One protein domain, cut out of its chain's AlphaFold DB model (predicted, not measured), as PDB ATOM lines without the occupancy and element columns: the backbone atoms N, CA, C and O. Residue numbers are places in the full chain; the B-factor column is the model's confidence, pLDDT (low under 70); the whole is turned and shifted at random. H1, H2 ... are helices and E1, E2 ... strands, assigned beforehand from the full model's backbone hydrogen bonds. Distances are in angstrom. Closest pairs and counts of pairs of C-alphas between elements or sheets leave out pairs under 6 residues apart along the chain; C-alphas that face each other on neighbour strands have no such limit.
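AT A GLANCE: This is residues 6 to 74 of the 78 residues of an uncharacterized protein of Nitrospirae bacterium (UniProt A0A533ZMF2). Two small sheets and one helix are set out along the domain: a three-stranded sheet of E1, E3 and E4 at one end, a two-stranded antiparallel ribbon of E2 and E5 in the middle, and H1 at the other end. The two sheets come near each other between E4 and E5, and H1 comes near the first end of E5. The printed part has 69 residues, with five named strands and one named helix in the order E1 E2 E3 E4 H1 E5; the larger sheet runs E1 E3 E4 and is mixed, and the class is mixed, helices and strands. It is only just compact, close to loose, with a radius of gyration of the C-alphas of 12.8 A and spans of 34 by 29 by 17 A.

HOW THE PARTS SIT: Start at E1, residues 6 to 8, an edge strand. Its neighbour is the inner strand E3, residues 31 to 35, parallel to it at 17 degrees; look for N 6 and O 32, 2.9 A apart and within hydrogen-bond range. E3 and E4, residues 38 to 43, form a hairpin, antiparallel at 162 degrees, with N 33 and O 41 at 2.9 A. The other sheet pairs E2, residues 15 to 20, with E5, residues 68 to 73, antiparallel at 160 degrees; N 18 and O 70 are 2.8 A apart. Between E4 and E5 the closest C-alphas are those of Ser 40 and Ile 72, 7.0 A apart, while E2 is apart from E1, E3 and E4. H1, residues 49 to 58, is not on the three-stranded sheet; its closest C-alpha to E5 is that of Thr 51, 6.7 A from that of Ala 68. In H1 every O i to N i+4 pair is within hydrogen-bond range.

IN THESE COORDINATES: Find C-alpha 6 at (111.071, 113.548, 81.485), where E1 begins; it is 6.5 A long. E2 then runs 16.5 A, E3 13.0 A and E4 14.7 A. Find C-alpha 49 at (133.066, 116.921, 75.791); from there H1 runs 14.7 A to C-alpha 58. E5 runs 16.8 A and ends at C-alpha 73, at (112.846, 128.114, 78.450).

THE WHOLE: The two C-alphas farthest apart are those of His 38 and Gln 60, at 35.9 A. The printed part, residues 6 to 74, has no cut. The links E3 to E4 and E4 to H1 are tight, the other three are short, and no link is long. In the B-factor column of this model, residues 48 to 67 are under 70, and the mean pLDDT of H1 is 58; the mean of the printed part is 80.0.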
ATOM      1  N   ILE A   6     110.817 112.848  80.225       93.19
ATOM      2  CA  ILE A   6     111.071 113.548  81.485       93.19
ATOM      3  C   ILE A   6     109.951 114.563  81.693       93.19
ATOM      4  O   ILE A   6     109.752 115.456  80.869       93.19
ATOM      5  N   GLU A   7     109.210 114.415  82.790       94.69
ATOM      6  CA  GLU A   7     108.208 115.393  83.211       94.69
ATOM      7  C   GLU A   7     108.810 116.369  84.214       94.69
ATOM      8  O   GLU A   7     109.406 115.967  85.214       94.69
ATOM      9  N   VAL A   8     108.619 117.660  83.963       94.00
ATOM     10  CA  VAL A   8     109.064 118.736  84.840       94.00
ATOM     11  C   VAL A   8     107.857 119.579  85.219       94.00
ATOM     12  O   VAL A   8     107.117 120.061  84.361       94.00
ATOM     13  N   ARG A   9     107.660 119.759  86.526       94.94
ATOM     14  CA  ARG A   9     106.694 120.709  87.079       94.94
ATOM     15  C   ARG A   9     107.442 121.920  87.589       94.94
ATOM     16  O   ARG A   9     108.382 121.774  88.372       94.94
ATOM     17  N   THR A  10     107.035 123.103  87.156       91.38
ATOM     18  CA  THR A  10     107.693 124.344  87.552       91.38
ATOM     19  C   THR A  10     106.729 125.277  88.275       91.38
ATOM     20  O   THR A  10     105.515 125.229  88.104       91.38
ATOM     21  N   ARG A  11     107.272 126.146  89.132       92.62
ATOM     22  CA  ARG A  11     106.532 127.258  89.739       92.62
ATOM     23  C   ARG A  11     107.443 128.474  89.783       92.62
ATOM     24  O   ARG A  11     108.494 128.424  90.409       92.62
ATOM     25  N   LEU A  12     107.039 129.559  89.117       90.56
ATOM     26  CA  LEU A  12     107.802 130.818  89.021       90.56
ATOM     27  C   LEU A  12     109.208 130.687  88.393       90.56
ATOM     28  O   LEU A  12     110.049 131.565  88.569       90.56
ATOM     29  N   VAL A  13     109.456 129.639  87.604       90.69
ATOM     30  CA  VAL A  13     110.709 129.447  86.857       90.69
ATOM     31  C   VAL A  13     110.543 129.988  85.438       90.69
ATOM     32  O   VAL A  13     109.510 129.784  84.813       90.69
ATOM     33  N   ARG A  14     111.554 130.698  84.921       91.06
ATOM     34  CA  ARG A  14     111.589 131.159  83.516       91.06
ATOM     35  C   ARG A  14     112.493 130.310  82.626       91.06
ATOM     36  O   ARG A  14     112.297 130.261  81.418       91.06
ATOM     37  N   ARG A  15     113.504 129.674  83.217       93.31
ATOM     38  CA  ARG A  15     114.481 128.843  82.518       93.31
ATOM     39  C   ARG A  15     115.077 127.842  83.490       93.31
ATOM     40  O   ARG A  15     115.378 128.211  84.625       93.31
ATOM     41  N   TYR A  16     115.279 126.617  83.038       91.19
ATOM     42  CA  TYR A  16     115.973 125.590  83.800       91.19
ATOM     43  C   TYR A  16     116.866 124.756  82.888       91.19
ATOM     44  O   TYR A  16     116.796 124.842  81.662       91.19
ATOM     45  N   THR A  17     117.725 123.961  83.510       90.00
ATOM     46  CA  THR A  17     118.681 123.114  82.815       90.00
ATOM     47  C   THR A  17     118.522 121.683  83.300       90.00
ATOM     48  O   THR A  17     118.534 121.429  84.504       90.00
ATOM     49  N   VAL A  18     118.374 120.753  82.362       88.62
ATOM     50  CA  VAL A  18     118.330 119.315  82.619       88.62
ATOM     51  C   VAL A  18     119.687 118.728  82.287       88.62
ATOM     52  O   VAL A  18     120.169 118.869  81.165       88.62
ATOM     53  N   PHE A  19     120.275 118.045  83.259       84.75
ATOM     54  CA  PHE A  19     121.485 117.258  83.076       84.75
ATOM     55  C   PHE A  19     121.095 115.793  82.895       84.75
ATOM     56  O   PHE A  19     120.362 115.237  83.715       84.75
ATOM     57  N   LEU A  20     121.553 115.175  81.810       84.38
ATOM     58  CA  LEU A  20     121.161 113.823  81.425       84.38
ATOM     59  C   LEU A  20     122.309 112.850  81.663       84.38
ATOM     60  O   LEU A  20     123.438 113.071  81.228       84.38
ATOM     61  N   ASN A  21     121.991 111.746  82.334       78.88
ATOM     62  CA  ASN A  21     122.906 110.642  82.582       78.88
ATOM     63  C   ASN A  21     122.553 109.466  81.658       78.88
ATOM     64  O   ASN A  21     121.410 109.009  81.651       78.88
ATOM     65  N   GLN A  22     123.544 108.936  80.939       76.50
ATOM     66  CA  GLN A  22     123.386 107.789  80.032       76.50
ATOM     67  C   GLN A  22     122.937 106.491  80.724       76.50
ATOM     68  O   GLN A  22     122.433 105.591  80.065       76.50
ATOM     69  N   LYS A  23     123.087 106.375  82.051       78.56
ATOM     70  CA  LYS A  23     122.550 105.242  82.825       78.56
ATOM     71  C   LYS A  23     121.030 105.300  83.002       78.56
ATOM     72  O   LYS A  23     120.427 104.285  83.327       78.56
ATOM     73  N   LEU A  24     120.437 106.486  82.859       80.62
ATOM     74  CA  LEU A  24     119.012 106.734  83.098       80.62
ATOM     75  C   LEU A  24     118.249 107.046  81.806       80.62
ATOM     76  O   LEU A  24     117.041 106.839  81.764       80.62
ATOM     77  N   VAL A  25     118.939 107.541  80.774       84.75
ATOM     78  CA  VAL A  25     118.350 107.952  79.494       84.75
ATOM     79  C   VAL A  25     119.164 107.375  78.342       84.75
ATOM     80  O   VAL A  25     120.386 107.523  78.299       84.75
ATOM     81  N   ASP A  26     118.478 106.763  77.381       86.50
ATOM     82  CA  ASP A  26     119.090 106.247  76.159       86.50
ATOM     83  C   ASP A  26     119.301 107.394  75.160       86.50
ATOM     84  O   ASP A  26     118.416 107.720  74.373       86.50
ATOM     85  N   LEU A  27     120.471 108.038  75.199       84.31
ATOM     86  CA  LEU A  27     120.780 109.185  74.332       84.31
ATOM     87  C   LEU A  27     120.910 108.825  72.837       84.31
ATOM     88  O   LEU A  27     121.022 109.730  72.014       84.31
ATOM     89  N   ALA A  28     120.873 107.538  72.467       85.94
ATOM     90  CA  ALA A  28     120.774 107.124  71.064       85.94
ATOM     91  C   ALA A  28     119.347 107.274  70.505       85.94
ATOM     92  O   ALA A  28     119.132 107.126  69.301       85.94
ATOM     93  N   LYS A  29     118.366 107.569  71.365       90.00
ATOM     94  CA  LYS A  29     116.967 107.807  71.001       90.00
ATOM     95  C   LYS A  29     116.552 109.238  71.342       90.00
ATOM     96  O   LYS A  29     117.143 109.851  72.234       90.00
ATOM     97  N   PRO A  30     115.511 109.773  70.678       92.19
ATOM     98  CA  PRO A  30     114.966 111.074  71.031       92.19
ATOM     99  C   PRO A  30     114.583 111.144  72.512       92.19
ATOM    100  O   PRO A  30     114.073 110.175  73.081       92.19
ATOM    101  N   VAL A  31     114.845 112.291  73.130       93.00
ATOM    102  CA  VAL A  31     114.418 112.645  74.483       93.00
ATOM    103  C   VAL A  31     113.259 113.621  74.371       93.00
ATOM    104  O   VAL A  31     113.338 114.596  73.624       93.00
ATOM    105  N   THR A  32     112.206 113.379  75.146       95.12
ATOM    106  CA  THR A  32     111.055 114.278  75.251       95.12
ATOM    107  C   THR A  32     111.046 114.925  76.630       95.12
ATOM    108  O   THR A  32     110.949 114.231  77.648       95.12
ATOM    109  N   ILE A  33     111.104 116.255  76.674       94.56
ATOM    110  CA  ILE A  33     110.902 117.033  77.898       94.56
ATOM    111  C   ILE A  33     109.495 117.614  77.868       94.56
ATOM    112  O   ILE A  33     109.130 118.328  76.933       94.56
ATOM    113  N   VAL A  34     108.716 117.325  78.907       95.25
ATOM    114  CA  VAL A  34     107.374 117.875  79.088       95.25
ATOM    115  C   VAL A  34     107.380 118.804  80.291       95.25
ATOM    116  O   VAL A  34     107.505 118.348  81.427       95.25
ATOM    117  N   THR A  35     107.239 120.103  80.039       96.06
ATOM    118  CA  THR A  35     107.171 121.143  81.070       96.06
ATOM    119  C   THR A  35     105.722 121.534  81.288       96.06
ATOM    120  O   THR A  35     105.045 121.963  80.356       96.06
ATOM    121  N   ASP A  36     105.226 121.365  82.513       94.25
ATOM    122  CA  ASP A  36     103.869 121.768  82.904       94.25
ATOM    123  C   ASP A  36     102.773 121.237  81.957       94.25
ATOM    124  O   ASP A  36     101.769 121.890  81.689       94.25
ATOM    125  N   GLY A  37     102.969 120.010  81.462       93.31
ATOM    126  CA  GLY A  37     102.044 119.319  80.557       93.31
ATOM    127  C   GLY A  37     102.279 119.564  79.063       93.31
ATOM    128  O   GLY A  37     101.699 118.843  78.257       93.31
ATOM    129  N   HIS A  38     103.161 120.491  78.687       92.44
ATOM    130  CA  HIS A  38     103.460 120.834  77.293       92.44
ATOM    131  C   HIS A  38     104.820 120.279  76.864       92.44
ATOM    132  O   HIS A  38     105.780 120.314  77.635       92.44
ATOM    133  N   VAL A  39     104.922 119.761  75.636       94.06
ATOM    134  CA  VAL A  39     106.206 119.310  75.080       94.06
ATOM    135  C   VAL A  39     107.081 120.537  74.840       94.06
ATOM    136  O   VAL A  39     106.832 121.318  73.932       94.06
ATOM    137  N   SER A  40     108.099 120.707  75.677       94.56
ATOM    138  CA  SER A  40     109.044 121.825  75.597       94.56
ATOM    139  C   SER A  40     110.304 121.480  74.803       94.56
ATOM    140  O   SER A  40     111.074 122.367  74.452       94.56
ATOM    141  N   TYR A  41     110.554 120.190  74.562       94.12
ATOM    142  CA  TYR A  41     111.630 119.703  73.702       94.12
ATOM    143  C   TYR A  41     111.339 118.269  73.256       94.12
ATOM    144  O   TYR A  41     110.933 117.443  74.074       94.12
ATOM    145  N   GLU A  42     111.620 117.965  71.992       94.06
ATOM    146  CA  GLU A  42     111.655 116.605  71.463       94.06
ATOM    147  C   GLU A  42     112.775 116.494  70.423       94.06
ATOM    148  O   GLU A  42     112.801 117.241  69.446       94.06
ATOM    149  N   GLY A  43     113.729 115.590  70.645       92.62
ATOM    150  CA  GLY A  43     114.847 115.411  69.722       92.62
ATOM    151  C   GLY A  43     116.022 114.634  70.301       92.62
ATOM    152  O   GLY A  43     116.017 114.228  71.463       92.62
ATOM    153  N   LEU A  44     117.038 114.403  69.468       90.75
ATOM    154  CA  LEU A  44     118.294 113.795  69.904       90.75
ATOM    155  C   LEU A  44     119.120 114.798  70.705       90.75
ATOM    156  O   LEU A  44     119.353 115.923  70.261       90.75
ATOM    157  N   VAL A  45     119.630 114.354  71.850       86.38
ATOM    158  CA  VAL A  45     120.530 115.161  72.672       86.38
ATOM    159  C   VAL A  45     121.951 114.693  72.440       86.38
ATOM    160  O   VAL A  45     122.313 113.581  72.818       86.38
ATOM    161  N   VAL A  46     122.760 115.547  71.818       77.56
ATOM    162  CA  VAL A  46     124.154 115.230  71.506       77.56
ATOM    163  C   VAL A  46     125.021 115.468  72.745       77.56
ATOM    164  O   VAL A  46     125.061 116.594  73.251       77.56
ATOM    165  N   PRO A  47     125.733 114.443  73.246       71.44
ATOM    166  CA  PRO A  47     126.722 114.633  74.294       71.44
ATOM    167  C   PRO A  47     127.848 115.568  73.847       71.44
ATOM    168  O   PRO A  47     128.323 115.453  72.719       71.44
ATOM    169  N   THR A  48     128.339 116.446  74.722       65.81
ATOM    170  CA  THR A  48     129.499 117.299  74.402       65.81
ATOM    171  C   THR A  48     130.607 117.155  75.439       65.81
ATOM    172  O   THR A  48     130.370 117.175  76.647       65.81
ATOM    173  N   VAL A  49     131.851 117.036  74.958       59.41
ATOM    174  CA  VAL A  49     133.066 116.921  75.791       59.41
ATOM    175  C   VAL A  49     133.228 118.133  76.714       59.41
ATOM    176  O   VAL A  49     133.695 118.010  77.842       59.41
ATOM    177  N   GLU A  50     132.777 119.301  76.269       59.59
ATOM    178  CA  GLU A  50     132.818 120.540  77.039       59.59
ATOM    179  C   GLU A  50     131.896 120.499  78.273       59.59
ATOM    180  O   GLU A  50     132.286 120.989  79.333       59.59
ATOM    181  N   THR A  51     130.739 119.823  78.194       60.03
ATOM    182  CA  THR A  51     129.865 119.577  79.362       60.03
ATOM    183  C   THR A  51     130.580 118.700  80.395       60.03
ATOM    184  O   THR A  51     130.600 119.026  81.582       60.03
ATOM    185  N   LEU A  52     131.267 117.649  79.936       58.47
ATOM    186  CA  LEU A  52     132.035 116.743  80.796       58.47
ATOM    187  C   LEU A  52     133.193 117.457  81.513       58.47
ATOM    188  O   LEU A  52     133.414 117.246  82.706       58.47
ATOM    189  N   LEU A  53     133.928 118.318  80.802       58.34
ATOM    190  CA  LEU A  53     135.078 119.041  81.354       58.34
ATOM    191  C   LEU A  53     134.668 120.158  82.325       58.34
ATOM    192  O   LEU A  53     135.361 120.392  83.319       58.34
ATOM    193  N   ARG A  54     133.545 120.840  82.070       58.66
ATOM    194  CA  ARG A  54     133.034 121.906  82.945       58.66
ATOM    195  C   ARG A  54     132.509 121.346  84.271       58.66
ATOM    196  O   ARG A  54     132.783 121.935  85.317       58.66
ATOM    197  N   ASP A  55     131.852 120.185  84.245       55.25
ATOM    198  CA  ASP A  55     131.380 119.496  85.455       55.25
ATOM    199  C   ASP A  55     132.524 118.911  86.291       55.25
ATOM    200  O   ASP A  55     132.551 119.112  87.507       55.25
ATOM    201  N   ALA A  56     133.519 118.279  85.654       55.84
ATOM    202  CA  ALA A  56     134.693 117.727  86.340       55.84
ATOM    203  C   ALA A  56     135.499 118.787  87.117       55.84
ATOM    204  O   ALA A  56     136.222 118.457  88.056       55.84
ATOM    205  N   ARG A  57     135.391 120.065  86.727       56.56
ATOM    206  CA  ARG A  57     136.060 121.189  87.395       56.56
ATOM    207  C   ARG A  57     135.220 121.829  88.505       56.56
ATOM    208  O   ARG A  57     135.798 122.387  89.432       56.56
ATOM    209  N   LEU A  58     133.890 121.757  88.423       58.50
ATOM    210  CA  LEU A  58     132.972 122.329  89.420       58.50
ATOM    211  C   LEU A  58     132.652 121.369  90.574       58.50
ATOM    212  O   LEU A  58     132.239 121.825  91.639       58.50
ATOM    213  N   ARG A  59     132.833 120.058  90.393       57.06
ATOM    214  CA  ARG A  59     132.528 119.043  91.408       57.06
ATOM    215  C   ARG A  59     133.759 118.166  91.630       57.06
ATOM    216  O   ARG A  59     134.239 117.535  90.698       57.06
ATOM    217  N   GLN A  60     134.255 118.083  92.866       56.66
ATOM    218  CA  GLN A  60     135.375 117.200  93.247       56.66
ATOM    219  C   GLN A  60     135.032 115.691  93.189       56.66
ATOM    220  O   GLN A  60     135.820 114.869  93.649       56.66
ATOM    221  N   ASP A  61     133.888 115.310  92.615       52.03
ATOM    222  CA  ASP A  61     133.431 113.927  92.505       52.03
ATOM    223  C   ASP A  61     133.350 113.500  91.029       52.03
ATOM    224  O   ASP A  61     132.484 113.935  90.267       52.03
ATOM    225  N   ARG A  62     134.277 112.623  90.624       50.22
ATOM    226  CA  ARG A  62     134.388 112.057  89.266       50.22
ATOM    227  C   ARG A  62     133.176 111.207  88.853       50.22
ATOM    228  O   ARG A  62     133.059 110.882  87.673       50.22
ATOM    229  N   GLY A  63     132.300 110.819  89.785       51.50
ATOM    230  CA  GLY A  63     131.140 109.962  89.512       51.50
ATOM    231  C   GLY A  63     129.941 110.664  88.861       51.50
ATOM    232  O   GLY A  63     129.077 109.986  88.304       51.50
ATOM    233  N   MET A  64     129.879 112.000  88.899       52.22
ATOM    234  CA  MET A  64     128.766 112.809  88.372       52.22
ATOM    235  C   MET A  64     129.141 113.539  87.079       52.22
ATOM    236  O   MET A  64     129.022 114.757  86.969       52.22
ATOM    237  N   LEU A  65     129.611 112.791  86.085       57.28
ATOM    238  CA  LEU A  65     129.766 113.319  84.735       57.28
ATOM    239  C   LEU A  65     128.413 113.267  84.020       57.28
ATOM    240  O   LEU A  65     127.864 112.182  83.813       57.28
ATOM    241  N   PHE A  66     127.880 114.427  83.637       62.69
ATOM    242  CA  PHE A  66     126.681 114.509  82.813       62.69
ATOM    243  C   PHE A  66     127.090 114.703  81.350       62.69
ATOM    244  O   PHE A  66     127.533 115.784  80.970       62.69
ATOM    245  N   PRO A  67     126.986 113.665  80.503       65.62
ATOM    246  CA  PRO A  67     127.413 113.759  79.109       65.62
ATOM    247  C   PRO A  67     126.600 114.764  78.292       65.62
ATOM    248  O   PRO A  67     127.095 115.249  77.279       65.62
ATOM    249  N   ALA A  68     125.376 115.080  78.717       77.62
ATOM    250  CA  ALA A  68     124.464 115.938  77.980       77.62
ATOM    251  C   ALA A  68     123.705 116.902  78.899       77.62
ATOM    252  O   ALA A  68     123.324 116.559  80.021       77.62
ATOM    253  N   MET A  69     123.447 118.101  78.377       84.19
ATOM    254  CA  MET A  69     122.723 119.161  79.062       84.19
ATOM    255  C   MET A  69     121.749 119.837  78.093       84.19
ATOM    256  O   MET A  69     122.132 120.213  76.987       84.19
ATOM    257  N   LEU A  70     120.503 120.030  78.522       86.31
ATOM    258  CA  LEU A  70     119.484 120.780  77.789       86.31
ATOM    259  C   LEU A  70     119.030 121.974  78.618       86.31
ATOM    260  O   LEU A  70     118.643 121.817  79.773       86.31
ATOM    261  N   THR A  71     119.050 123.167  78.030       90.19
ATOM    262  CA  THR A  71     118.460 124.356  78.654       90.19
ATOM    263  C   THR A  71     117.082 124.593  78.064       90.19
ATOM    264  O   THR A  71     116.950 124.751  76.854       90.19
ATOM    265  N   ILE A  72     116.071 124.626  78.925       92.38
ATOM    266  CA  ILE A  72     114.668 124.779  78.556       92.38
ATOM    267  C   ILE A  72     114.181 126.139  79.041       92.38
ATOM    268  O   ILE A  72     114.306 126.476  80.224       92.38
ATOM    269  N   SER A  73     113.621 126.919  78.121       92.38
ATOM    270  CA  SER A  73     112.846 128.114  78.450       92.38
ATOM    271  C   SER A  73     111.417 127.694  78.774       92.38
ATOM    272  O   SER A  73     110.819 126.916  78.036       92.38
ATOM    273  N   VAL A  74     110.877 128.191  79.884       89.50
ATOM    274  CA  VAL A  74     109.482 127.934  80.254       89.50
ATOM    275  C   VAL A  74     108.626 128.976  79.553       89.50
ATOM    276  O   VAL A  74     108.687 130.161  79.895       89.50
TER     277      VAL A  74